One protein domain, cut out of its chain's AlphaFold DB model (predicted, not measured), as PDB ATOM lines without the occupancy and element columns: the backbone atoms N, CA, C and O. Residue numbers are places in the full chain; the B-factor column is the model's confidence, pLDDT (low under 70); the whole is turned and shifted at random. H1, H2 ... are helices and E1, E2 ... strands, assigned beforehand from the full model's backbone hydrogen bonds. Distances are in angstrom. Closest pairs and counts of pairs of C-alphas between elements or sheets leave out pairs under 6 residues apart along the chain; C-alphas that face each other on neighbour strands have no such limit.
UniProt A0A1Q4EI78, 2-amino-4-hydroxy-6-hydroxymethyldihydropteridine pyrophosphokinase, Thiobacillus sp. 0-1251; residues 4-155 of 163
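What this domain is: This is residues 4 to 155 of the 163 residues of the protein "2-amino-4-hydroxy-6-hydroxymethyldihydropteridine pyrophosphokinase" of Thiobacillus sp. 0-1251 (UniProt A0A1Q4EI78). A long two-stranded ribbon, broken by a bend, runs through this domain: E1 runs on into E2, and E3 runs on into E4 back along it. E7 lies beside E2 at one end of the ribbon, H2 packs over E2 with H3 on its other side, H4 packs on E1 near the bend, and beyond the other end come H1 and the small hairpin E5 E6. The printed part has 152 residues with four named helices and seven named strands, in the order E1 E2 E3 E4 H1 E5 E6 H2 H3 E7 H4; under half of the residues are in named elements, and the class is mixed. The sheets E3 E2 E7, E1 E4 and E5 E6 are antiparallel. The whole is compact and rounded, with a radius of gyration of the C-alphas of 15.4 A and spans of 36 by 36 by 34 A.

Where its parts are: Find C-alpha 10 at (-51.746, 32.770, -17.264); from there E1, residues 10 to 15, runs 14.0 A. Next come E2, residues 18 to 21, E3, residues 32 to 34, and E4, residues 37 to 41, 12.2 A long. H1, residues 45 to 58, starts at (-40.520, 33.888, -12.839) and runs 20.1 A. Look further for E5 at residues 84 to 87, E6 at 90 to 92, H2 at 101 to 110, 14.4 A long, H3 at 122 to 127 and E7 at 136 to 138. H4, residues 146 to 153, ends at (-50.703, 20.146, -31.272).

How they stand to each other: Start at the hairpin E2 and E3, where N 34 and O 19 are 2.8 A apart. On the other side of E2, edge strand E7 has N 20 and O 136 at 2.7 A. E1 bends into E2 at 64 degrees, and E3 into E4 at 48 degrees; between E1 and E4, N 11 and O 40 are 2.8 A apart. H2 is on the sheet E3 E2 E7, at a height over the sheet of 9.3 A, over E2 and along the strands at 16 degrees on the local plane. H2 and H3 touch at a steep tilt of 55 degrees, opposite ways; their closest C-alphas are Val 108 and Ala 123, 5.9 A. The closest C-alphas of E1 and H4 are Ala 15 and Gly 146, 5.0 A. In the hairpin E5 and E6, N 84 and O 92 are 2.8 A apart; the closest C-alphas of H1 and E6 are Asp 46 and Leu 90, 7.2 A. Every O i to N i+4 pair is within hydrogen-bond range in H1, H3 and H4, and 4 of 6 in H2.

The domain as a whole: The C-alphas farthest apart, Gly 86 and Gly 142, are 45.1 A apart, and the printed part has no cut. The links H1 to E5 and H2 to H3 are long. Look for pLDDT under 70 at residues 24 to 29, 60 to 70 and 140 to 155 of this model.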
ATOM      1  N   PHE A   4     -51.044  26.034 -22.595       77.25
ATOM      2  CA  PHE A   4     -50.764  27.275 -21.868       77.25
ATOM      3  C   PHE A   4     -52.014  27.925 -21.257       77.25
ATOM      4  O   PHE A   4     -51.900  28.605 -20.244       77.25
ATOM      5  N   ASP A   5     -53.207  27.678 -21.816       75.69
ATOM      6  CA  ASP A   5     -54.473  28.170 -21.244       75.69
ATOM      7  C   ASP A   5     -54.840  27.423 -19.944       75.69
ATOM      8  O   ASP A   5     -55.765  27.828 -19.241       75.69
ATOM      9  N   SER A   6     -54.159  26.309 -19.636       80.94
ATOM     10  CA  SER A   6     -54.352  25.547 -18.394       80.94
ATOM     11  C   SER A   6     -53.451  26.003 -17.246       80.94
ATOM     12  O   SER A   6     -53.658  25.580 -16.109       80.94
ATOM     13  N   LEU A   7     -52.473  26.871 -17.526       87.31
ATOM     14  CA  LEU A   7     -51.575  27.402 -16.510       87.31
ATOM     15  C   LEU A   7     -52.318  28.384 -15.585       87.31
ATOM     16  O   LEU A   7     -53.105  29.211 -16.058       87.31
ATOM     17  N   PRO A   8     -52.073  28.339 -14.263       89.88
ATOM     18  CA  PRO A   8     -52.740  29.229 -13.325       89.88
ATOM     19  C   PRO A   8     -52.371  30.685 -13.610       89.88
ATOM     20  O   PRO A   8     -51.218  31.006 -13.895       89.88
ATOM     21  N   HIS A   9     -53.364  31.576 -13.531       94.06
ATOM     22  CA  HIS A   9     -53.189  33.024 -13.715       94.06
ATOM     23  C   HIS A   9     -52.415  33.410 -14.981       94.06
ATOM     24  O   HIS A   9     -51.709  34.414 -14.982       94.06
ATOM     25  N   THR A  10     -52.527  32.608 -16.041       93.94
ATOM     26  CA  THR A  10     -51.746  32.770 -17.264       93.94
ATOM     27  C   THR A  10     -52.663  32.751 -18.477       93.94
ATOM     28  O   THR A  10     -53.633  31.997 -18.537       93.94
ATOM     29  N   ARG A  11     -52.361  33.603 -19.452       91.19
ATOM     30  CA  ARG A  11     -53.088  33.722 -20.710       91.19
ATOM     31  C   ARG A  11     -52.103  33.775 -21.868       91.19
ATOM     32  O   ARG A  11     -51.198  34.605 -21.885       91.19
ATOM     33  N   LEU A  12     -52.322  32.923 -22.863       90.19
ATOM     34  CA  LEU A  12     -51.580  32.963 -24.117       90.19
ATOM     35  C   LEU A  12     -52.072  34.136 -24.976       90.19
ATOM     36  O   LEU A  12     -53.233  34.162 -25.385       90.19
ATOM     37  N   LEU A  13     -51.199  35.116 -25.224       91.00
ATOM     38  CA  LEU A  13     -51.519  36.314 -26.006       91.00
ATOM     39  C   LEU A  13     -51.209  36.136 -27.492       91.00
ATOM     40  O   LEU A  13     -52.024  36.495 -28.340       91.00
ATOM     41  N   ARG A  14     -50.022  35.608 -27.802       90.56
ATOM     42  CA  ARG A  14     -49.534  35.384 -29.168       90.56
ATOM     43  C   ARG A  14     -48.717  34.103 -29.235       90.56
ATOM     44  O   ARG A  14     -48.098  33.704 -28.252       90.56
ATOM     45  N   ALA A  15     -48.695  33.492 -30.407       91.12
ATOM     46  CA  ALA A  15     -47.840  32.360 -30.724       91.12
ATOM     47  C   ALA A  15     -47.283  32.547 -32.133       91.12
ATOM     48  O   ALA A  15     -48.027  32.926 -33.037       91.12
ATOM     49  N   SER A  16     -45.989  32.297 -32.301       92.50
ATOM     50  CA  SER A  16     -45.339  32.340 -33.605       92.50
ATOM     51  C   SER A  16     -45.830  31.200 -34.494       92.50
ATOM     52  O   SER A  16     -46.398  30.208 -34.024       92.50
ATOM     53  N   SER A  17     -45.520  31.291 -35.780       91.56
ATOM     54  CA  SER A  17     -45.510  30.130 -36.660       91.56
ATOM     55  C   SER A  17     -44.553  29.055 -36.129       91.56
ATOM     56  O   SER A  17     -43.695  29.312 -35.276       91.56
ATOM     57  N   LEU A  18     -44.682  27.830 -36.642       89.19
ATOM     58  CA  LEU A  18     -43.690  26.787 -36.390       89.19
ATOM     59  C   LEU A  18     -42.532  26.929 -37.372       89.19
ATOM     60  O   LEU A  18     -42.748  27.115 -38.569       89.19
ATOM     61  N   TYR A  19     -41.311  26.777 -36.874       90.50
ATOM     62  CA  TYR A  19     -40.095  26.863 -37.672       90.50
ATOM     63  C   TYR A  19     -39.279  25.586 -37.563       90.50
ATOM     64  O   TYR A  19     -39.026  25.085 -36.472       90.50
ATOM     65  N   ARG A  20     -38.833  25.078 -38.706       90.38
ATOM     66  CA  ARG A  20     -37.943  23.932 -38.820       90.38
ATOM     67  C   ARG A  20     -36.492  24.391 -38.884       90.38
ATOM     68  O   ARG A  20     -36.176  25.287 -39.666       90.38
ATOM     69  N   THR A  21     -35.622  23.731 -38.127       87.94
ATOM     70  CA  THR A  21     -34.166  23.919 -38.201       87.94
ATOM     71  C   THR A  21     -33.421  22.601 -38.144       87.94
ATOM     72  O   THR A  21     -33.805  21.713 -37.379       87.94
ATOM     73  N   ALA A  22     -32.305  22.521 -38.869       81.19
ATOM     74  CA  ALA A  22     -31.379  21.404 -38.746       81.19
ATOM     75  C   ALA A  22     -30.895  21.252 -37.289       81.19
ATOM     76  O   ALA A  22     -30.781  22.245 -36.555       81.19
ATOM     77  N   PRO A  23     -30.607  20.025 -36.830       70.00
ATOM     78  CA  PRO A  23     -30.096  19.811 -35.490       70.00
ATOM     79  C   PRO A  23     -28.711  20.436 -35.300       70.00
ATOM     80  O   PRO A  23     -27.780  20.203 -36.069       70.00
ATOM     81  N   VAL A  24     -28.545  21.200 -34.219       62.25
ATOM     82  CA  VAL A  24     -27.241  21.762 -33.846       62.25
ATOM     83  C   VAL A  24     -26.417  20.692 -33.117       62.25
ATOM     84  O   VAL A  24     -26.734  20.308 -31.991       62.25
ATOM     85  N   GLY A  25     -25.330  20.227 -33.738       59.19
ATOM     86  CA  GLY A  25     -24.303  19.382 -33.112       59.19
ATOM     87  C   GLY A  25     -24.378  17.885 -33.439       59.19
ATOM     88  O   GLY A  25     -23.393  17.341 -33.930       59.19
ATOM     89  N   TYR A  26     -25.505  17.211 -33.178       52.66
ATOM     90  CA  TYR A  26     -25.688  15.781 -33.487       52.66
ATOM     91  C   TYR A  26     -26.442  15.612 -34.811       52.66
ATOM     92  O   TYR A  26     -27.623  15.928 -34.894       52.66
ATOM     93  N   ALA A  27     -25.750  15.119 -35.839       55.84
ATOM     94  CA  ALA A  27     -26.245  15.078 -37.219       55.84
ATOM     95  C   ALA A  27     -27.208  13.915 -37.542       55.84
ATOM     96  O   ALA A  27     -27.744  13.881 -38.643       55.84
ATOM     97  N   ASP A  28     -27.432  12.977 -36.614       63.75
ATOM     98  CA  ASP A  28     -28.302  11.805 -36.820       63.75
ATOM     99  C   ASP A  28     -29.572  11.890 -35.955       63.75
ATOM    100  O   ASP A  28     -29.866  11.023 -35.132       63.75
ATOM    101  N   GLN A  29     -30.288  13.010 -36.070       66.94
ATOM    102  CA  GLN A  29     -31.599  13.197 -35.447       66.94
ATOM    103  C   GLN A  29     -32.509  14.042 -36.351       66.94
ATOM    104  O   GLN A  29     -31.997  14.795 -37.183       66.94
ATOM    105  N   PRO A  30     -33.843  13.937 -36.207       71.44
ATOM    106  CA  PRO A  30     -34.773  14.763 -36.968       71.44
ATOM    107  C   PRO A  30     -34.541  16.262 -36.745       71.44
ATOM    108  O   PRO A  30     -34.029  16.678 -35.701       71.44
ATOM    109  N   ASP A  31     -34.974  17.070 -37.712       80.50
ATOM    110  CA  ASP A  31     -35.012  18.524 -37.567       80.50
ATOM    111  C   ASP A  31     -35.831  18.934 -36.337       80.50
ATOM    112  O   ASP A  31     -36.862  18.335 -36.012       80.50
ATOM    113  N   PHE A  32     -35.404  20.008 -35.676       82.69
ATOM    114  CA  PHE A  32     -36.169  20.600 -34.588       82.69
ATOM    115  C   PHE A  32     -37.320  21.439 -35.128       82.69
ATOM    116  O   PHE A  32     -37.183  22.140 -36.133       82.69
ATOM    117  N   ILE A  33     -38.435  21.410 -34.401       87.12
ATOM    118  CA  ILE A  33     -39.535  22.355 -34.560       87.12
ATOM    119  C   ILE A  33     -39.449  23.358 -33.410       87.12
ATOM    120  O   ILE A  33     -39.487  22.972 -32.246       87.12
ATOM    121  N   ASN A  34     -39.345  24.638 -33.748       90.81
ATOM    122  CA  ASN A  34     -39.203  25.746 -32.813       90.81
ATOM    123  C   ASN A  34     -40.398  26.693 -32.942       90.81
ATOM    124  O   ASN A  34     -40.924  26.903 -34.038       90.81
ATOM    125  N   ALA A  35     -40.802  27.280 -31.820       92.62
ATOM    126  CA  ALA A  35     -41.826  28.311 -31.746       92.62
ATOM    127  C   ALA A  35     -41.588  29.191 -30.514       92.62
ATOM    128  O   ALA A  35     -40.945  28.763 -29.555       92.62
ATOM    129  N   VAL A  36     -42.133  30.403 -30.530       95.06
ATOM    130  CA  VAL A  36     -42.148  31.323 -29.388       95.06
ATOM    131  C   VAL A  36     -43.593  31.676 -29.066       95.06
ATOM    132  O   VAL A  36     -44.426  31.851 -29.955       95.06
ATOM    133  N   VAL A  37     -43.894  31.784 -27.776       93.44
ATOM    134  CA  VAL A  37     -45.189  32.243 -27.277       93.44
ATOM    135  C   VAL A  37     -45.011  33.476 -26.408       93.44
ATOM    136  O   VAL A  37     -44.047  33.572 -25.651       93.44
ATOM    137  N   LEU A  38     -45.964  34.401 -26.496       94.31
ATOM    138  CA  LEU A  38     -46.103  35.496 -25.548       94.31
ATOM    139  C   LEU A  38     -47.210  35.157 -24.556       94.31
ATOM    140  O   LEU A  38     -48.363  34.940 -24.944       94.31
ATOM    141  N   LEU A  39     -46.858  35.169 -23.277       94.25
ATOM    142  CA  LEU A  39     -47.776  34.933 -22.173       94.25
ATOM    143  C   LEU A  39     -47.974  36.223 -21.378       94.25
ATOM    144  O   LEU A  39     -47.026  36.954 -21.116       94.25
ATOM    145  N   GLU A  40     -49.207  36.462 -20.952       95.12
ATOM    146  CA  GLU A  40     -49.510  37.334 -19.820       95.12
ATOM    147  C   GLU A  40     -49.685  36.438 -18.598       95.12
ATOM    148  O   GLU A  40     -50.467  35.487 -18.652       95.12
ATOM    149  N   THR A  41     -48.969  36.703 -17.509       95.88
ATOM    150  CA  THR A  41     -49.072  35.884 -16.299       95.88
ATOM    151  C   THR A  41     -48.965  36.712 -15.025       95.88
ATOM    152  O   THR A  41     -48.285  37.734 -14.988       95.88
ATOM    153  N   GLY A  42     -49.657  36.265 -13.977       96.38
ATOM    154  CA  GLY A  42     -49.498  36.764 -12.610       96.38
ATOM    155  C   GLY A  42     -48.530  35.940 -11.751       96.38
ATOM    156  O   GLY A  42     -48.387  36.229 -10.564       96.38
ATOM    157  N   LEU A  43     -47.916  34.888 -12.303       96.81
ATOM    158  CA  LEU A  43     -46.947  34.045 -11.599       96.81
ATOM    159  C   LEU A  43     -45.589  34.746 -11.486       96.81
ATOM    160  O   LEU A  43     -45.224  35.518 -12.358       96.81
ATOM    161  N   SER A  44     -44.801  34.457 -10.447       96.19
ATOM    162  CA  SER A  44     -43.392  34.877 -10.437       96.19
ATOM    163  C   SER A  44     -42.584  34.115 -11.502       96.19
ATOM    164  O   SER A  44     -43.007  33.030 -11.913       96.19
ATOM    165  N   PRO A  45     -41.399  34.608 -11.914       95.75
ATOM    166  CA  PRO A  45     -40.520  33.888 -12.839       95.75
ATOM    167  C   PRO A  45     -40.227  32.444 -12.401       95.75
ATOM    168  O   PRO A  45     -40.321  31.526 -13.215       95.75
ATOM    169  N   ASP A  46     -39.960  32.222 -11.109       95.06
ATOM    170  CA  ASP A  46     -39.731  30.885 -10.544       95.06
ATOM    171  C   ASP A  46     -40.969  29.988 -10.623       95.06
ATOM    172  O   ASP A  46     -40.874  28.815 -10.986       95.06
ATOM    173  N   ALA A  47     -42.148  30.535 -10.302       95.69
ATOM    174  CA  ALA A  47     -43.398  29.788 -10.356       95.69
ATOM    175  C   ALA A  47     -43.757  29.417 -11.802       95.69
ATOM    176  O   ALA A  47     -44.098  28.267 -12.070       95.69
ATOM    177  N   LEU A  48     -43.604  30.355 -12.742       95.38
ATOM    178  CA  LEU A  48     -43.788  30.090 -14.165       95.38
ATOM    179  C   LEU A  48     -42.809  29.016 -14.654       95.38
ATOM    180  O   LEU A  48     -43.231  28.069 -15.309       95.38
ATOM    181  N   MET A  49     -41.523  29.116 -14.305       94.69
ATOM    182  CA  MET A  49     -40.526  28.100 -14.658       94.69
ATOM    183  C   MET A  49     -40.909  26.715 -14.110       94.69
ATOM    184  O   MET A  49     -40.807  25.718 -14.825       94.69
ATOM    185  N   GLY A  50     -41.408  26.641 -12.873       93.50
ATOM    186  CA  GLY A  50     -41.924  25.403 -12.286       93.50
ATOM    187  C   GLY A  50     -43.067  24.782 -13.098       93.50
ATOM    188  O   GLY A  50     -43.041  23.583 -13.383       93.50
ATOM    189  N   GLU A  51     -44.029  25.598 -13.529       93.31
ATOM    190  CA  GLU A  51     -45.147  25.164 -14.375       93.31
ATOM    191  C   GLU A  51     -44.690  24.687 -15.766       93.31
ATOM    192  O   GLU A  51     -45.167  23.661 -16.263       93.31
ATOM    193  N   LEU A  52     -43.722  25.372 -16.386       90.81
ATOM    194  CA  LEU A  52     -43.146  24.961 -17.672       90.81
ATOM    195  C   LEU A  52     -42.434  23.604 -17.558       90.81
ATOM    196  O   LEU A  52     -42.681  22.704 -18.360       90.81
ATOM    197  N   LEU A  53     -41.621  23.398 -16.519       89.31
ATOM    198  CA  LEU A  53     -40.955  22.113 -16.266       89.31
ATOM    199  C   LEU A  53     -41.958  20.978 -15.989       89.31
ATOM    200  O   LEU A  53     -41.749  19.831 -16.405       89.31
ATOM    201  N   ALA A  54     -43.058  21.277 -15.294       88.75
ATOM    202  CA  ALA A  54     -44.139  20.322 -15.077       88.75
ATOM    203  C   ALA A  54     -44.835  19.955 -16.399       88.75
ATOM    204  O   ALA A  54     -45.118  18.778 -16.639       88.75
ATOM    205  N   MET A  55     -45.053  20.931 -17.285       86.12
ATOM    206  CA  MET A  55     -45.599  20.718 -18.628       86.12
ATOM    207  C   MET A  55     -44.702  19.803 -19.468       86.12
ATOM    208  O   MET A  55     -45.175  18.785 -19.971       86.12
ATOM    209  N   GLU A  56     -43.397  20.070 -19.534       84.75
ATOM    210  CA  GLU A  56     -42.447  19.175 -20.210       84.75
ATOM    211  C   GLU A  56     -42.495  17.744 -19.654       84.75
ATOM    212  O   GLU A  56     -42.438  16.764 -20.399       84.75
ATOM    213  N   THR A  57     -42.613  17.611 -18.328       83.31
ATOM    214  CA  THR A  57     -42.697  16.308 -17.655       83.31
ATOM    215  C   THR A  57     -43.936  15.535 -18.103       83.31
ATOM    216  O   THR A  57     -43.826  14.352 -18.433       83.31
ATOM    217  N   ARG A  58     -45.096  16.200 -18.202       81.50
ATOM    218  CA  ARG A  58     -46.331  15.597 -18.737       81.50
ATOM    219  C   ARG A  58     -46.198  15.196 -20.209       81.50
ATOM    220  O   ARG A  58     -46.781  14.194 -20.608       81.50
ATOM    221  N   HIS A  59     -45.388  15.919 -20.983       74.62
ATOM    222  CA  HIS A  59     -45.111  15.642 -22.398       74.62
ATOM    223  C   HIS A  59     -44.017  14.592 -22.641       74.62
ATOM    224  O   HIS A  59     -43.580  14.393 -23.776       74.62
ATOM    225  N   GLY A  60     -43.604  13.867 -21.600       68.56
ATOM    226  CA  GLY A  60     -42.696  12.735 -21.743       68.56
ATOM    227  C   GLY A  60     -41.222  13.119 -21.680       68.56
ATOM    228  O   GLY A  60     -40.399  12.474 -22.326       68.56
ATOM    229  N   ARG A  61     -40.853  14.130 -20.880       60.44
ATOM    230  CA  ARG A  61     -39.450  14.380 -20.513       60.44
ATOM    231  C   ARG A  61     -38.864  13.158 -19.789       60.44
ATOM    232  O   ARG A  61     -38.903  13.065 -18.565       60.44
ATOM    233  N   VAL A  62     -38.263  12.236 -20.545       54.06
ATOM    234  CA  VAL A  62     -37.482  11.113 -20.010       54.06
ATOM    235  C   VAL A  62     -35.994  11.417 -20.187       54.06
ATOM    236  O   VAL A  62     -35.449  11.361 -21.288       54.06
ATOM    237  N   ARG A  63     -35.304  11.794 -19.102       52.03
ATOM    238  CA  ARG A  63     -33.852  12.056 -19.127       52.03
ATOM    239  C   ARG A  63     -33.078  10.737 -19.266       52.03
ATOM    240  O   ARG A  63     -32.619  10.189 -18.271       52.03
ATOM    241  N   HIS A  64     -32.910  10.246 -20.493       50.66
ATOM    242  CA  HIS A  64     -32.041   9.095 -20.770       50.66
ATOM    243  C   HIS A  64     -30.566   9.499 -20.964       50.66
ATOM    244  O   HIS A  64     -29.679   8.786 -20.505       50.66
ATOM    245  N   VAL A  65     -30.288  10.653 -21.595       49.97
ATOM    246  CA  VAL A  65     -28.929  11.164 -21.883       49.97
ATOM    247  C   VAL A  65     -28.913  12.701 -21.816       49.97
ATOM    248  O   VAL A  65     -29.889  13.355 -22.189       49.97
ATOM    249  N   ARG A  66     -27.808  13.309 -21.355       50.34
ATOM    250  CA  ARG A  66     -27.601  14.770 -21.420       50.34
ATOM    251  C   ARG A  66     -27.596  15.204 -22.896       50.34
ATOM    252  O   ARG A  66     -26.726  14.771 -23.637       50.34
ATOM    253  N   ASN A  67     -28.546  16.059 -23.290       52.09
ATOM    254  CA  ASN A  67     -28.814  16.488 -24.680       52.09
ATOM    255  C   ASN A  67     -29.413  15.412 -25.610       52.09
ATOM    256  O   ASN A  67     -29.322  15.557 -26.823       52.09
ATOM    257  N   GLY A  68     -30.024  14.349 -25.071       51.62
ATOM    258  CA  GLY A  68     -30.820  13.428 -25.890       51.62
ATOM    259  C   GLY A  68     -32.086  14.096 -26.458       51.62
ATOM    260  O   GLY A  68     -32.512  15.125 -25.919       51.62
ATOM    261  N   PRO A  69     -32.694  13.520 -27.509       51.06
ATOM    262  CA  PRO A  69     -33.912  14.045 -28.118       51.06
ATOM    263  C   PRO A  69     -35.020  14.184 -27.068       51.06
ATOM    264  O   PRO A  69     -35.343  13.231 -26.356       51.06
ATOM    265  N   ARG A  70     -35.567  15.397 -26.942       62.88
ATOM    266  CA  ARG A  70     -36.717  15.705 -26.082       62.88
ATOM    267  C   ARG A  70     -37.947  15.842 -26.963       62.88
ATOM    268  O   ARG A  70     -37.868  16.417 -28.043       62.88
ATOM    269  N   THR A  71     -39.074  15.337 -26.485       71.50
ATOM    270  CA  THR A  71     -40.379  15.542 -27.125       71.50
ATOM    271  C   THR A  71     -40.836  16.997 -27.031       71.50
ATOM    272  O   THR A  71     -41.487  17.487 -27.948       71.50
ATOM    273  N   LEU A  72     -40.479  17.687 -25.942       80.12
ATOM    274  CA  LEU A  72     -40.757  19.101 -25.702       80.12
ATOM    275  C   LEU A  72     -39.634  19.714 -24.850       80.12
ATOM    276  O   LEU A  72     -39.166  19.078 -23.901       80.12
ATOM    277  N   ASP A  73     -39.213  20.928 -25.201       85.69
ATOM    278  CA  ASP A  73     -38.256  21.750 -24.451       85.69
ATOM    279  C   ASP A  73     -38.838  23.166 -24.328       85.69
ATOM    280  O   ASP A  73     -39.157  23.788 -25.343       85.69
ATOM    281  N   LEU A  74     -39.040  23.647 -23.102       90.62
ATOM    282  CA  LEU A  74     -39.633  24.948 -22.793       90.62
ATOM    283  C   LEU A  74     -38.616  25.803 -22.030       90.62
ATOM    284  O   LEU A  74     -38.339  25.569 -20.855       90.62
ATOM    285  N   ASP A  75     -38.104  26.834 -22.700       92.75
ATOM    286  CA  ASP A  75     -37.192  27.823 -22.122       92.75
ATOM    287  C   ASP A  75     -37.950  29.126 -21.790       92.75
ATOM    288  O   ASP A  75     -38.668  29.670 -22.635       92.75
ATOM    289  N   LEU A  76     -37.742  29.692 -20.593       95.50
ATOM    290  CA  LEU A  76     -38.187  31.058 -20.283       95.50
ATOM    291  C   LEU A  76     -37.192  32.068 -20.869       95.50
ATOM    292  O   LEU A  76     -36.101  32.258 -20.335       95.50
ATOM    293  N   LEU A  77     -37.558  32.706 -21.984       96.69
ATOM    294  CA  LEU A  77     -36.658  33.591 -22.738       96.69
ATOM    295  C   LEU A  77     -36.488  34.972 -22.097       96.69
ATOM    296  O   LEU A  77     -35.368  35.472 -21.983       96.69
ATOM    297  N   LEU A  78     -37.605  35.590 -21.727       96.38
ATOM    298  CA  LEU A  78     -37.718  36.946 -21.200       96.38
ATOM    299  C   LEU A  78     -38.842  36.973 -20.166       96.38
ATOM    300  O   LEU A  78     -39.787  36.191 -20.257       96.38
ATOM    301  N   TYR A  79     -38.746  37.900 -19.218       96.31
ATOM    302  CA  TYR A  79     -39.813  38.187 -18.271       96.31
ATOM    303  C   TYR A  79     -39.847  39.695 -18.031       96.31
ATOM    304  O   TYR A  79     -39.036  40.228 -17.270       96.31
ATOM    305  N   ASP A  80     -40.745  40.387 -18.733       90.38
ATOM    306  CA  ASP A  80     -40.789  41.852 -18.789       90.38
ATOM    307  C   ASP A  80     -39.383  42.455 -19.020       90.38
ATOM    308  O   ASP A  80     -38.643  42.016 -19.901       90.38
ATOM    309  N   GLY A  81     -39.000  43.457 -18.224       86.94
ATOM    310  CA  GLY A  81     -37.659  44.045 -18.205       86.94
ATOM    311  C   GLY A  81     -36.745  43.483 -17.113       86.94
ATOM    312  O   GLY A  81     -35.763  44.142 -16.767       86.94
ATOM    313  N   LEU A  82     -37.076  42.332 -16.513       93.12
ATOM    314  CA  LEU A  82     -36.287  41.768 -15.418       93.12
ATOM    315  C   LEU A  82     -34.946  41.217 -15.907       93.12
ATOM    316  O   LEU A  82     -34.838  40.629 -16.984       93.12
ATOM    317  N   VAL A  83     -33.938  41.367 -15.049       94.75
ATOM    318  CA  VAL A  83     -32.639  40.707 -15.170       94.75
ATOM    319  C   VAL A  83     -32.411  39.899 -13.896       94.75
ATOM    320  O   VAL A  83     -32.342  40.462 -12.806       94.75
ATOM    321  N   LEU A  84     -32.344  38.579 -14.046       94.38
ATOM    322  CA  LEU A  84     -32.095  37.591 -13.005       94.38
ATOM    323  C   LEU A  84     -30.843  36.800 -13.398       94.38
ATOM    324  O   LEU A  84     -30.871  36.044 -14.367       94.38
ATOM    325  N   ASP A  85     -29.747  36.987 -12.667       90.94
ATOM    326  CA  ASP A  85     -28.450  36.345 -12.927       90.94
ATOM    327  C   ASP A  85     -27.828  35.682 -11.681       90.94
ATOM    328  O   ASP A  85     -26.765  35.064 -11.765       90.94
ATOM    329  N   GLY A  86     -28.499  35.777 -10.529       87.25
ATOM    330  CA  GLY A  86     -28.011  35.267  -9.247       87.25
ATOM    331  C   GLY A  86     -28.236  33.769  -9.010       87.25
ATOM    332  O   GLY A  86     -27.529  33.186  -8.188       87.25
ATOM    333  N   ASP A  87     -29.182  33.140  -9.717       88.62
ATOM    334  CA  ASP A  87     -29.485  31.709  -9.593       88.62
ATOM    335  C   ASP A  87     -29.229  30.972 -10.923       88.62
ATOM    336  O   ASP A  87     -29.919  31.212 -11.913       88.62
ATOM    337  N   PRO A  88     -28.275  30.025 -10.976       85.12
ATOM    338  CA  PRO A  88     -28.050  29.199 -12.160       85.12
ATOM    339  C   PRO A  88     -29.257  28.352 -12.593       85.12
ATOM    340  O   PRO A  88     -29.281  27.884 -13.733       85.12
ATOM    341  N   ALA A  89     -30.221  28.099 -11.702       85.38
ATOM    342  CA  ALA A  89     -31.447  27.375 -12.025       85.38
ATOM    343  C   ALA A  89     -32.419  28.207 -12.877       85.38
ATOM    344  O   ALA A  89     -33.204  27.625 -13.629       85.38
ATOM    345  N   LEU A  90     -32.341  29.540 -12.801       93.38
ATOM    346  CA  LEU A  90     -33.184  30.454 -13.558       93.38
ATOM    347  C   LEU A  90     -32.426  31.741 -13.907       93.38
ATOM    348  O   LEU A  90     -32.258  32.631 -13.078       93.38
ATOM    349  N   ILE A  91     -32.035  31.857 -15.177       94.62
ATOM    350  CA  ILE A  91     -31.387  33.054 -15.720       94.62
ATOM    351  C   ILE A  91     -32.334  33.721 -16.718       94.62
ATOM    352  O   ILE A  91     -32.761  33.085 -17.685       94.62
ATOM    353  N   VAL A  92     -32.632  35.002 -16.496       95.31
ATOM    354  CA  VAL A  92     -33.491  35.829 -17.358       95.31
ATOM    355  C   VAL A  92     -32.783  37.161 -17.638       95.31
ATOM    356  O   VAL A  92     -32.328  37.791 -16.690       95.31
ATOM    357  N   PRO A  93     -32.694  37.648 -18.888       96.12
ATOM    358  CA  PRO A  93     -33.004  36.956 -20.138       96.12
ATOM    359  C   PRO A  93     -32.239  35.640 -20.289       96.12
ATOM    360  O   PRO A  93     -31.117  35.513 -19.801       96.12
ATOM    361  N   HIS A  94     -32.815  34.669 -21.000       95.81
ATOM    362  CA  HIS A  94     -32.149  33.391 -21.229       95.81
ATOM    363  C   HIS A  94     -30.757  33.622 -21.854       95.81
ATOM    364  O   HIS A  94     -30.654  34.216 -22.929       95.81
ATOM    365  N   PRO A  95     -29.661  33.099 -21.281       93.69
ATOM    366  CA  PRO A  95     -28.301  33.602 -21.523       93.69
ATOM    367  C   PRO A  95     -27.808  33.463 -22.967       93.69
ATOM    368  O   PRO A  95     -26.844  34.109 -23.366       93.69
ATOM    369  N   ARG A  96     -28.451  32.609 -23.769       94.00
ATOM    370  CA  ARG A  96     -28.106  32.383 -25.181       94.00
ATOM    371  C   ARG A  96     -29.186  32.823 -26.165       94.00
ATOM    372  O   ARG A  96     -29.056  32.499 -27.342       94.00
ATOM    373  N   LEU A  97     -30.254  33.504 -25.731       94.81
ATOM    374  CA  LEU A  97     -31.352  33.855 -26.645       94.81
ATOM    375  C   LEU A  97     -30.868  34.711 -27.828       94.81
ATOM    376  O   LEU A  97     -31.249  34.470 -28.966       94.81
ATOM    377  N   HIS A  98     -29.942  35.637 -27.568       95.81
ATOM    378  CA  HIS A  98     -29.377  36.561 -28.553       95.81
ATOM    379  C   HIS A  98     -28.423  35.894 -29.563       95.81
ATOM    380  O   HIS A  98     -27.971  36.551 -30.496       95.81
ATOM    381  N   LEU A  99     -28.093  34.613 -29.368       95.31
ATOM    382  CA  LEU A  99     -27.160  33.844 -30.200       95.31
ATOM    383  C   LEU A  99     -27.867  32.806 -31.078       95.31
ATOM    384  O   LEU A  99     -27.197  31.971 -31.680       95.31
ATOM    385  N   ARG A 100     -29.204  32.778 -31.091       94.94
ATOM    386  CA  ARG A 100     -29.981  31.686 -31.688       94.94
ATOM    387  C   ARG A 100     -30.994  32.222 -32.688       94.94
ATOM    388  O   ARG A 100     -32.040  32.735 -32.295       94.94
ATOM    389  N   SER A 101     -30.723  32.027 -33.974       95.88
ATOM    390  CA  SER A 101     -31.619  32.409 -35.071       95.88
ATOM    391  C   SER A 101     -32.986  31.737 -34.924       95.88
ATOM    392  O   SER A 101     -34.016  32.395 -35.009       95.88
ATOM    393  N   PHE A 102     -33.008  30.453 -34.563       93.50
ATOM    394  CA  PHE A 102     -34.228  29.672 -34.338       93.50
ATOM    395  C   PHE A 102     -35.082  30.133 -33.147       93.50
ATOM    396  O   PHE A 102     -36.220  29.693 -33.013       93.50
ATOM    397  N   VAL A 103     -34.550  31.018 -32.295       96.12
ATOM    398  CA  VAL A 103     -35.299  31.719 -31.241       96.12
ATOM    399  C   VAL A 103     -35.689  33.120 -31.710       96.12
ATOM    400  O   VAL A 103     -36.834  33.530 -31.546       96.12
ATOM    401  N   LEU A 104     -34.750  33.862 -32.304       97.62
ATOM    402  CA  LEU A 104     -34.979  35.247 -32.711       97.62
ATOM    403  C   LEU A 104     -35.966  35.371 -33.879       97.62
ATOM    404  O   LEU A 104     -36.785  36.280 -33.856       97.62
ATOM    405  N   THR A 105     -35.941  34.463 -34.859       97.62
ATOM    406  CA  THR A 105     -36.886  34.461 -35.989       97.62
ATOM    407  C   THR A 105     -38.348  34.394 -35.520       97.62
ATOM    408  O   THR A 105     -39.093  35.328 -35.823       97.62
ATOM    409  N   PRO A 106     -38.783  33.374 -34.747       96.62
ATOM    410  CA  PRO A 106     -40.149  33.340 -34.219       96.62
ATOM    411  C   PRO A 106     -40.454  34.457 -33.212       96.62
ATOM    412  O   PRO A 106     -41.596  34.903 -33.138       96.62
ATOM    413  N   LEU A 107     -39.469  34.943 -32.444       97.31
ATOM    414  CA  LEU A 107     -39.676  36.074 -31.532       97.31
ATOM    415  C   LEU A 107     -40.002  37.365 -32.295       97.31
ATOM    416  O   LEU A 107     -40.966  38.042 -31.956       97.31
ATOM    417  N   VAL A 108     -39.225  37.693 -33.329       97.88
ATOM    418  CA  VAL A 108     -39.411  38.901 -34.149       97.88
ATOM    419  C   VAL A 108     -40.718  38.846 -34.945       97.88
ATOM    420  O   VAL A 108     -41.317  39.889 -35.184       97.88
ATOM    421  N   GLU A 109     -41.198  37.651 -35.313       96.44
ATOM    422  CA  GLU A 109     -42.519  37.482 -35.936       96.44
ATOM    423  C   GLU A 109     -43.647  38.026 -35.043       96.44
ATOM    424  O   GLU A 109     -44.550  38.698 -35.540       96.44
ATOM    425  N   ILE A 110     -43.605  37.744 -33.736       95.19
ATOM    426  CA  ILE A 110     -44.695  38.099 -32.816       95.19
ATOM    427  C   ILE A 110     -44.450  39.392 -32.028       95.19
ATOM    428  O   ILE A 110     -45.416  40.046 -31.648       95.19
ATOM    429  N   GLU A 111     -43.186  39.767 -31.817       96.19
ATOM    430  CA  GLU A 111     -42.729  40.985 -31.135       96.19
ATOM    431  C   GLU A 111     -41.609  41.681 -31.940       96.19
ATOM    432  O   GLU A 111     -40.438  41.637 -31.544       96.19
ATOM    433  N   PRO A 112     -41.918  42.354 -33.064       96.00
ATOM    434  CA  PRO A 112     -40.895  42.958 -33.926       96.00
ATOM    435  C   PRO A 112     -40.076  44.051 -33.222       96.00
ATOM    436  O   PRO A 112     -38.884  44.208 -33.484       96.00
ATOM    437  N   GLU A 113     -40.691  44.754 -32.269       96.19
ATOM    438  CA  GLU A 113     -40.067  45.826 -31.486       96.19
ATOM    439  C   GLU A 113     -39.400  45.321 -30.190       96.19
ATOM    440  O   GLU A 113     -39.029  46.120 -29.327       96.19
ATOM    441  N   CYS A 114     -39.250  44.001 -30.014       96.12
ATOM    442  CA  CYS A 114     -38.661  43.427 -28.806       96.12
ATOM    443  C   CYS A 114     -37.221  43.922 -28.589       96.12
ATOM    444  O   CYS A 114     -36.354  43.785 -29.459       96.12
ATOM    445  N   VAL A 115     -36.949  44.450 -27.393       96.25
ATOM    446  CA  VAL A 115     -35.609  44.855 -26.955       96.25
ATOM    447  C   VAL A 115     -35.109  43.873 -25.906       96.25
ATOM    448  O   VAL A 115     -35.710  43.719 -24.848       96.25
ATOM    449  N   LEU A 116     -33.976  43.237 -26.189       94.88
ATOM    450  CA  LEU A 116     -33.321  42.315 -25.276       94.88
ATOM    451  C   LEU A 116     -32.421  43.098 -24.307       94.88
ATOM    452  O   LEU A 116     -31.493  43.780 -24.773       94.88
ATOM    453  N   PRO A 117     -32.635  43.001 -22.978       93.38
ATOM    454  CA  PRO A 117     -31.763  43.636 -21.995       93.38
ATOM    455  C   PRO A 117     -30.290  43.282 -22.243       93.38
ATOM    456  O   PRO A 117     -29.937  42.116 -22.395       93.38
ATOM    457  N   GLY A 118     -29.434  44.303 -22.348       91.81
ATOM    458  CA  GLY A 118     -27.994  44.142 -22.595       91.81
ATOM    459  C   GLY A 118     -27.576  43.847 -24.044       91.81
ATOM    460  O   GLY A 118     -26.380  43.894 -24.327       91.81
ATOM    461  N   HIS A 119     -28.509  43.600 -24.974       93.94
ATOM    462  CA  HIS A 119     -28.180  43.236 -26.366       93.94
ATOM    463  C   HIS A 119     -28.824  44.129 -27.443       93.94
ATOM    464  O   HIS A 119     -28.312  44.185 -28.562       93.94
ATOM    465  N   GLY A 120     -29.905  44.849 -27.125       95.31
ATOM    466  CA  GLY A 120     -30.602  45.741 -28.064       95.31
ATOM    467  C   GLY A 120     -31.772  45.071 -28.791       95.31
ATOM    468  O   GLY A 120     -32.314  44.076 -28.316       95.31
ATOM    469  N   GLN A 121     -32.202  45.637 -29.924       97.56
ATOM    470  CA  GLN A 121     -33.366  45.144 -30.672       97.56
ATOM    471  C   GLN A 121     -33.146  43.730 -31.229       97.56
ATOM    472  O   GLN A 121     -32.138  43.460 -31.891       97.56
ATOM    473  N   ALA A 122     -34.123  42.848 -31.006       97.44
ATOM    474  CA  ALA A 122     -34.110  41.465 -31.480       97.44
ATOM    475  C   ALA A 122     -34.017  41.385 -33.012       97.44
ATOM    476  O   ALA A 122     -33.210  40.615 -33.533       97.44
ATOM    477  N   ALA A 123     -34.760  42.237 -33.728       97.69
ATOM    478  CA  ALA A 123     -34.721  42.312 -35.189       97.69
ATOM    479  C   ALA A 123     -33.307  42.617 -35.713       97.69
ATOM    480  O   ALA A 123     -32.785  41.899 -36.563       97.69
ATOM    481  N   SER A 124     -32.624  43.609 -35.133       97.81
ATOM    482  CA  SER A 124     -31.254  43.949 -35.533       97.81
ATOM    483  C   SER A 124     -30.251  42.835 -35.231       97.81
ATOM    484  O   SER A 124     -29.268  42.674 -35.953       97.81
ATOM    485  N   LEU A 125     -30.442  42.092 -34.136       97.38
ATOM    486  CA  LEU A 125     -29.610  40.928 -33.822       97.38
ATOM    487  C   LEU A 125     -29.808  39.827 -34.865       97.38
ATOM    488  O   LEU A 125     -28.815  39.333 -35.395       97.38
ATOM    489  N   LEU A 126     -31.061  39.514 -35.208       97.38
ATOM    490  CA  LEU A 126     -31.411  38.518 -36.219       97.38
ATOM    491  C   LEU A 126     -30.831  38.860 -37.597       97.38
ATOM    492  O   LEU A 126     -30.286  37.989 -38.271       97.38
ATOM    493  N   GLU A 127     -30.883  40.130 -38.005       96.88
ATOM    494  CA  GLU A 127     -30.317  40.582 -39.282       96.88
ATOM    495  C   GLU A 127     -28.822  40.271 -39.420       96.88
ATOM    496  O   GLU A 127     -28.350  40.029 -40.531       96.88
ATOM    497  N   ARG A 128     -28.084  40.247 -38.303       96.12
ATOM    498  CA  ARG A 128     -26.643  39.964 -38.262       96.12
ATOM    499  C   ARG A 128     -26.306  38.470 -38.242       96.12
ATOM    500  O   ARG A 128     -25.128  38.129 -38.327       96.12
ATOM    501  N   MET A 129     -27.295  37.588 -38.108       95.25
ATOM    502  CA  MET A 129     -27.074  36.144 -38.029       95.25
ATOM    503  C   MET A 129     -26.931  35.529 -39.421       95.25
ATOM    504  O   MET A 129     -27.772  35.734 -40.294       95.25
ATOM    505  N   THR A 130     -25.865  34.755 -39.628       94.00
ATOM    506  CA  THR A 130     -25.563  34.123 -40.923       94.00
ATOM    507  C   THR A 130     -26.462  32.930 -41.232       94.00
ATOM    508  O   THR A 130     -26.652  32.598 -42.394       94.00
ATOM    509  N   ASP A 131     -27.008  32.294 -40.200       91.44
ATOM    510  CA  ASP A 131     -27.847  31.094 -40.256       91.44
ATOM    511  C   ASP A 131     -29.352  31.415 -40.258       91.44
ATOM    512  O   ASP A 131     -30.181  30.511 -40.232       91.44
ATOM    513  N   ARG A 132     -29.748  32.696 -40.301       89.56
ATOM    514  CA  ARG A 132     -31.167  33.096 -40.227       89.56
ATOM    515  C   ARG A 132     -32.035  32.462 -41.323       89.56
ATOM    516  O   ARG A 132     -33.187  32.126 -41.069       89.56
ATOM    517  N   ASP A 133     -31.467  32.263 -42.514       89.31
ATOM    518  CA  ASP A 133     -32.163  31.695 -43.674       89.31
ATOM    519  C   ASP A 133     -32.283  30.156 -43.580       89.31
ATOM    520  O   ASP A 133     -32.994  29.521 -44.365       89.31
ATOM    521  N   GLU A 134     -31.620  29.537 -42.597       91.44
ATOM    522  CA  GLU A 134     -31.767  28.115 -42.266       91.44
ATOM    523  C   GLU A 134     -33.008  27.849 -41.396       91.44
ATOM    524  O   GLU A 134     -33.446  26.703 -41.277       91.44
ATOM    525  N   VAL A 135     -33.623  28.901 -40.842       92.81
ATOM    526  CA  VAL A 135     -34.841  28.833 -40.026       92.81
ATOM    527  C   VAL A 135     -36.075  28.901 -40.919       92.81
ATOM    528  O   VAL A 135     -36.560  29.973 -41.278       92.81
ATOM    529  N   ARG A 136     -36.605  27.736 -41.300       92.50
ATOM    530  CA  ARG A 136     -37.667  27.639 -42.312       92.50
ATOM    531  C   ARG A 136     -39.043  27.535 -41.679       92.50
ATOM    532  O   ARG A 136     -39.319  26.583 -40.955       92.50
ATOM    533  N   ARG A 137     -39.931  28.479 -41.989       90.94
ATOM    534  CA  ARG A 137     -41.341  28.415 -41.584       90.94
ATOM    535  C   ARG A 137     -41.997  27.140 -42.129       90.94
ATOM    536  O   ARG A 137     -41.771  26.759 -43.276       90.94
ATOM    537  N   ILE A 138     -42.797  26.488 -41.293       87.56
ATOM    538  CA  ILE A 138     -43.639  25.353 -41.664       87.56
ATOM    539  C   ILE A 138     -45.045  25.893 -41.908       87.56
ATOM    540  O   ILE A 138     -45.707  26.351 -40.976       87.56
ATOM    541  N   ASP A 139     -45.505  25.818 -43.153       82.00
ATOM    542  CA  ASP A 139     -46.855  26.238 -43.514       82.00
ATOM    543  C   ASP A 139     -47.847  25.081 -43.373       82.00
ATOM    544  O   ASP A 139     -47.628  23.977 -43.880       82.00
ATOM    545  N   PHE A 140     -48.965  25.356 -42.704       69.75
ATOM    546  CA  PHE A 140     -50.083  24.430 -42.568       69.75
ATOM    547  C   PHE A 140     -51.275  24.974 -43.359       69.75
ATOM    548  O   PHE A 140     -51.877  25.965 -42.943       69.75
ATOM    549  N   PRO A 141     -51.653  24.351 -44.489       66.12
ATOM    550  CA  PRO A 141     -52.796  24.799 -45.276       66.12
ATOM    551  C   PRO A 141     -54.072  24.892 -44.422       66.12
ATOM    552  O   PRO A 141     -54.519  23.895 -43.851       66.12
ATOM    553  N   GLY A 142     -54.659  26.091 -44.334       62.53
ATOM    554  CA  GLY A 142     -55.869  26.359 -43.545       62.53
ATOM    555  C   GLY A 142     -55.639  26.594 -42.046       62.53
ATOM    556  O   GLY A 142     -56.607  26.584 -41.284       62.53
ATOM    557  N   LEU A 143     -54.388  26.779 -41.615       61.44
ATOM    558  CA  LEU A 143     -53.988  27.155 -40.257       61.44
ATOM    559  C   LEU A 143     -52.981  28.307 -40.346       61.44
ATOM    560  O   LEU A 143     -51.772  28.110 -40.251       61.44
ATOM    561  N   ASP A 144     -53.504  29.516 -40.532       58.09
ATOM    562  CA  ASP A 144     -52.684  30.710 -40.780       58.09
ATOM    563  C   ASP A 144     -52.124  31.342 -39.489       58.09
ATOM    564  O   ASP A 144     -51.342  32.289 -39.543       58.09
ATOM    565  N   ASP A 145     -52.525  30.818 -38.328       65.88
ATOM    566  CA  ASP A 145     -52.228  31.359 -37.004       65.88
ATOM    567  C   ASP A 145     -51.533  30.308 -36.124       65.88
ATOM    568  O   ASP A 145     -52.070  29.220 -35.871       65.88
ATOM    569  N   GLY A 146     -50.350  30.661 -35.612       64.06
ATOM    570  CA  GLY A 146     -49.557  29.847 -34.692       64.06
ATOM    571  C   GLY A 146     -50.334  29.394 -33.456       64.06
ATOM    572  O   GLY A 146     -50.146  28.277 -32.966       64.06
ATOM    573  N   LEU A 147     -51.303  30.192 -32.997       62.72
ATOM    574  CA  LEU A 147     -52.164  29.843 -31.870       62.72
ATOM    575  C   LEU A 147     -53.075  28.651 -32.190       62.72
ATOM    576  O   LEU A 147     -53.300  27.781 -31.344       62.72
ATOM    577  N   GLN A 148     -53.601  28.587 -33.415       65.06
ATOM    578  CA  GLN A 148     -54.431  27.468 -33.863       65.06
ATOM    579  C   GLN A 148     -53.598  26.195 -34.016       65.06
ATOM    580  O   GLN A 148     -54.058  25.109 -33.652       65.06
ATOM    581  N   VAL A 149     -52.362  26.339 -34.497       66.38
ATOM    582  CA  VAL A 149     -51.404  25.241 -34.628       66.38
ATOM    583  C   VAL A 149     -51.053  24.665 -33.254       66.38
ATOM    584  O   VAL A 149     -51.220  23.463 -33.045       66.38
ATOM    585  N   LEU A 150     -50.677  25.501 -32.279       66.12
ATOM    586  CA  LEU A 150     -50.366  25.052 -30.916       66.12
ATOM    587  C   LEU A 150     -51.572  24.417 -30.214       66.12
ATOM    588  O   LEU A 150     -51.432  23.396 -29.542       66.12
ATOM    589  N   ARG A 151     -52.780  24.965 -30.400       65.25
ATOM    590  CA  ARG A 151     -54.009  24.368 -29.851       65.25
ATOM    591  C   ARG A 151     -54.286  22.979 -30.419       65.25
ATOM    592  O   ARG A 151     -54.738  22.115 -29.673       65.25
ATOM    593  N   ARG A 152     -54.014  22.753 -31.707       61.03
ATOM    594  CA  ARG A 152     -54.165  21.433 -32.338       61.03
ATOM    595  C   ARG A 152     -53.054  20.463 -31.945       61.03
ATOM    596  O   ARG A 152     -53.350  19.291 -31.727       61.03
ATOM    597  N   LEU A 153     -51.815  20.942 -31.800       62.09
ATOM    598  CA  LEU A 153     -50.703  20.146 -31.272       62.09
ATOM    599  C   LEU A 153     -50.997  19.654 -29.851       62.09
ATOM    600  O   LEU A 153     -50.904  18.457 -29.600       62.09
ATOM    601  N   GLY A 154     -51.464  20.537 -28.961       55.62
ATOM    602  CA  GLY A 154     -51.863  20.170 -27.595       55.62
ATOM    603  C   GLY A 154     -53.056  19.205 -27.519       55.62
ATOM    604  O   GLY A 154     -53.300  18.605 -26.478       55.62
ATOM    605  N   GLN A 155     -53.799  19.025 -28.615       54.50
ATOM    606  CA  GLN A 155     -54.892  18.052 -28.728       54.50
ATOM    607  C   GLN A 155     -54.473  16.745 -29.424       54.50
ATOM    608  O   GLN A 155     -55.303  15.851 -29.566       54.50
TER     609      GLN A 155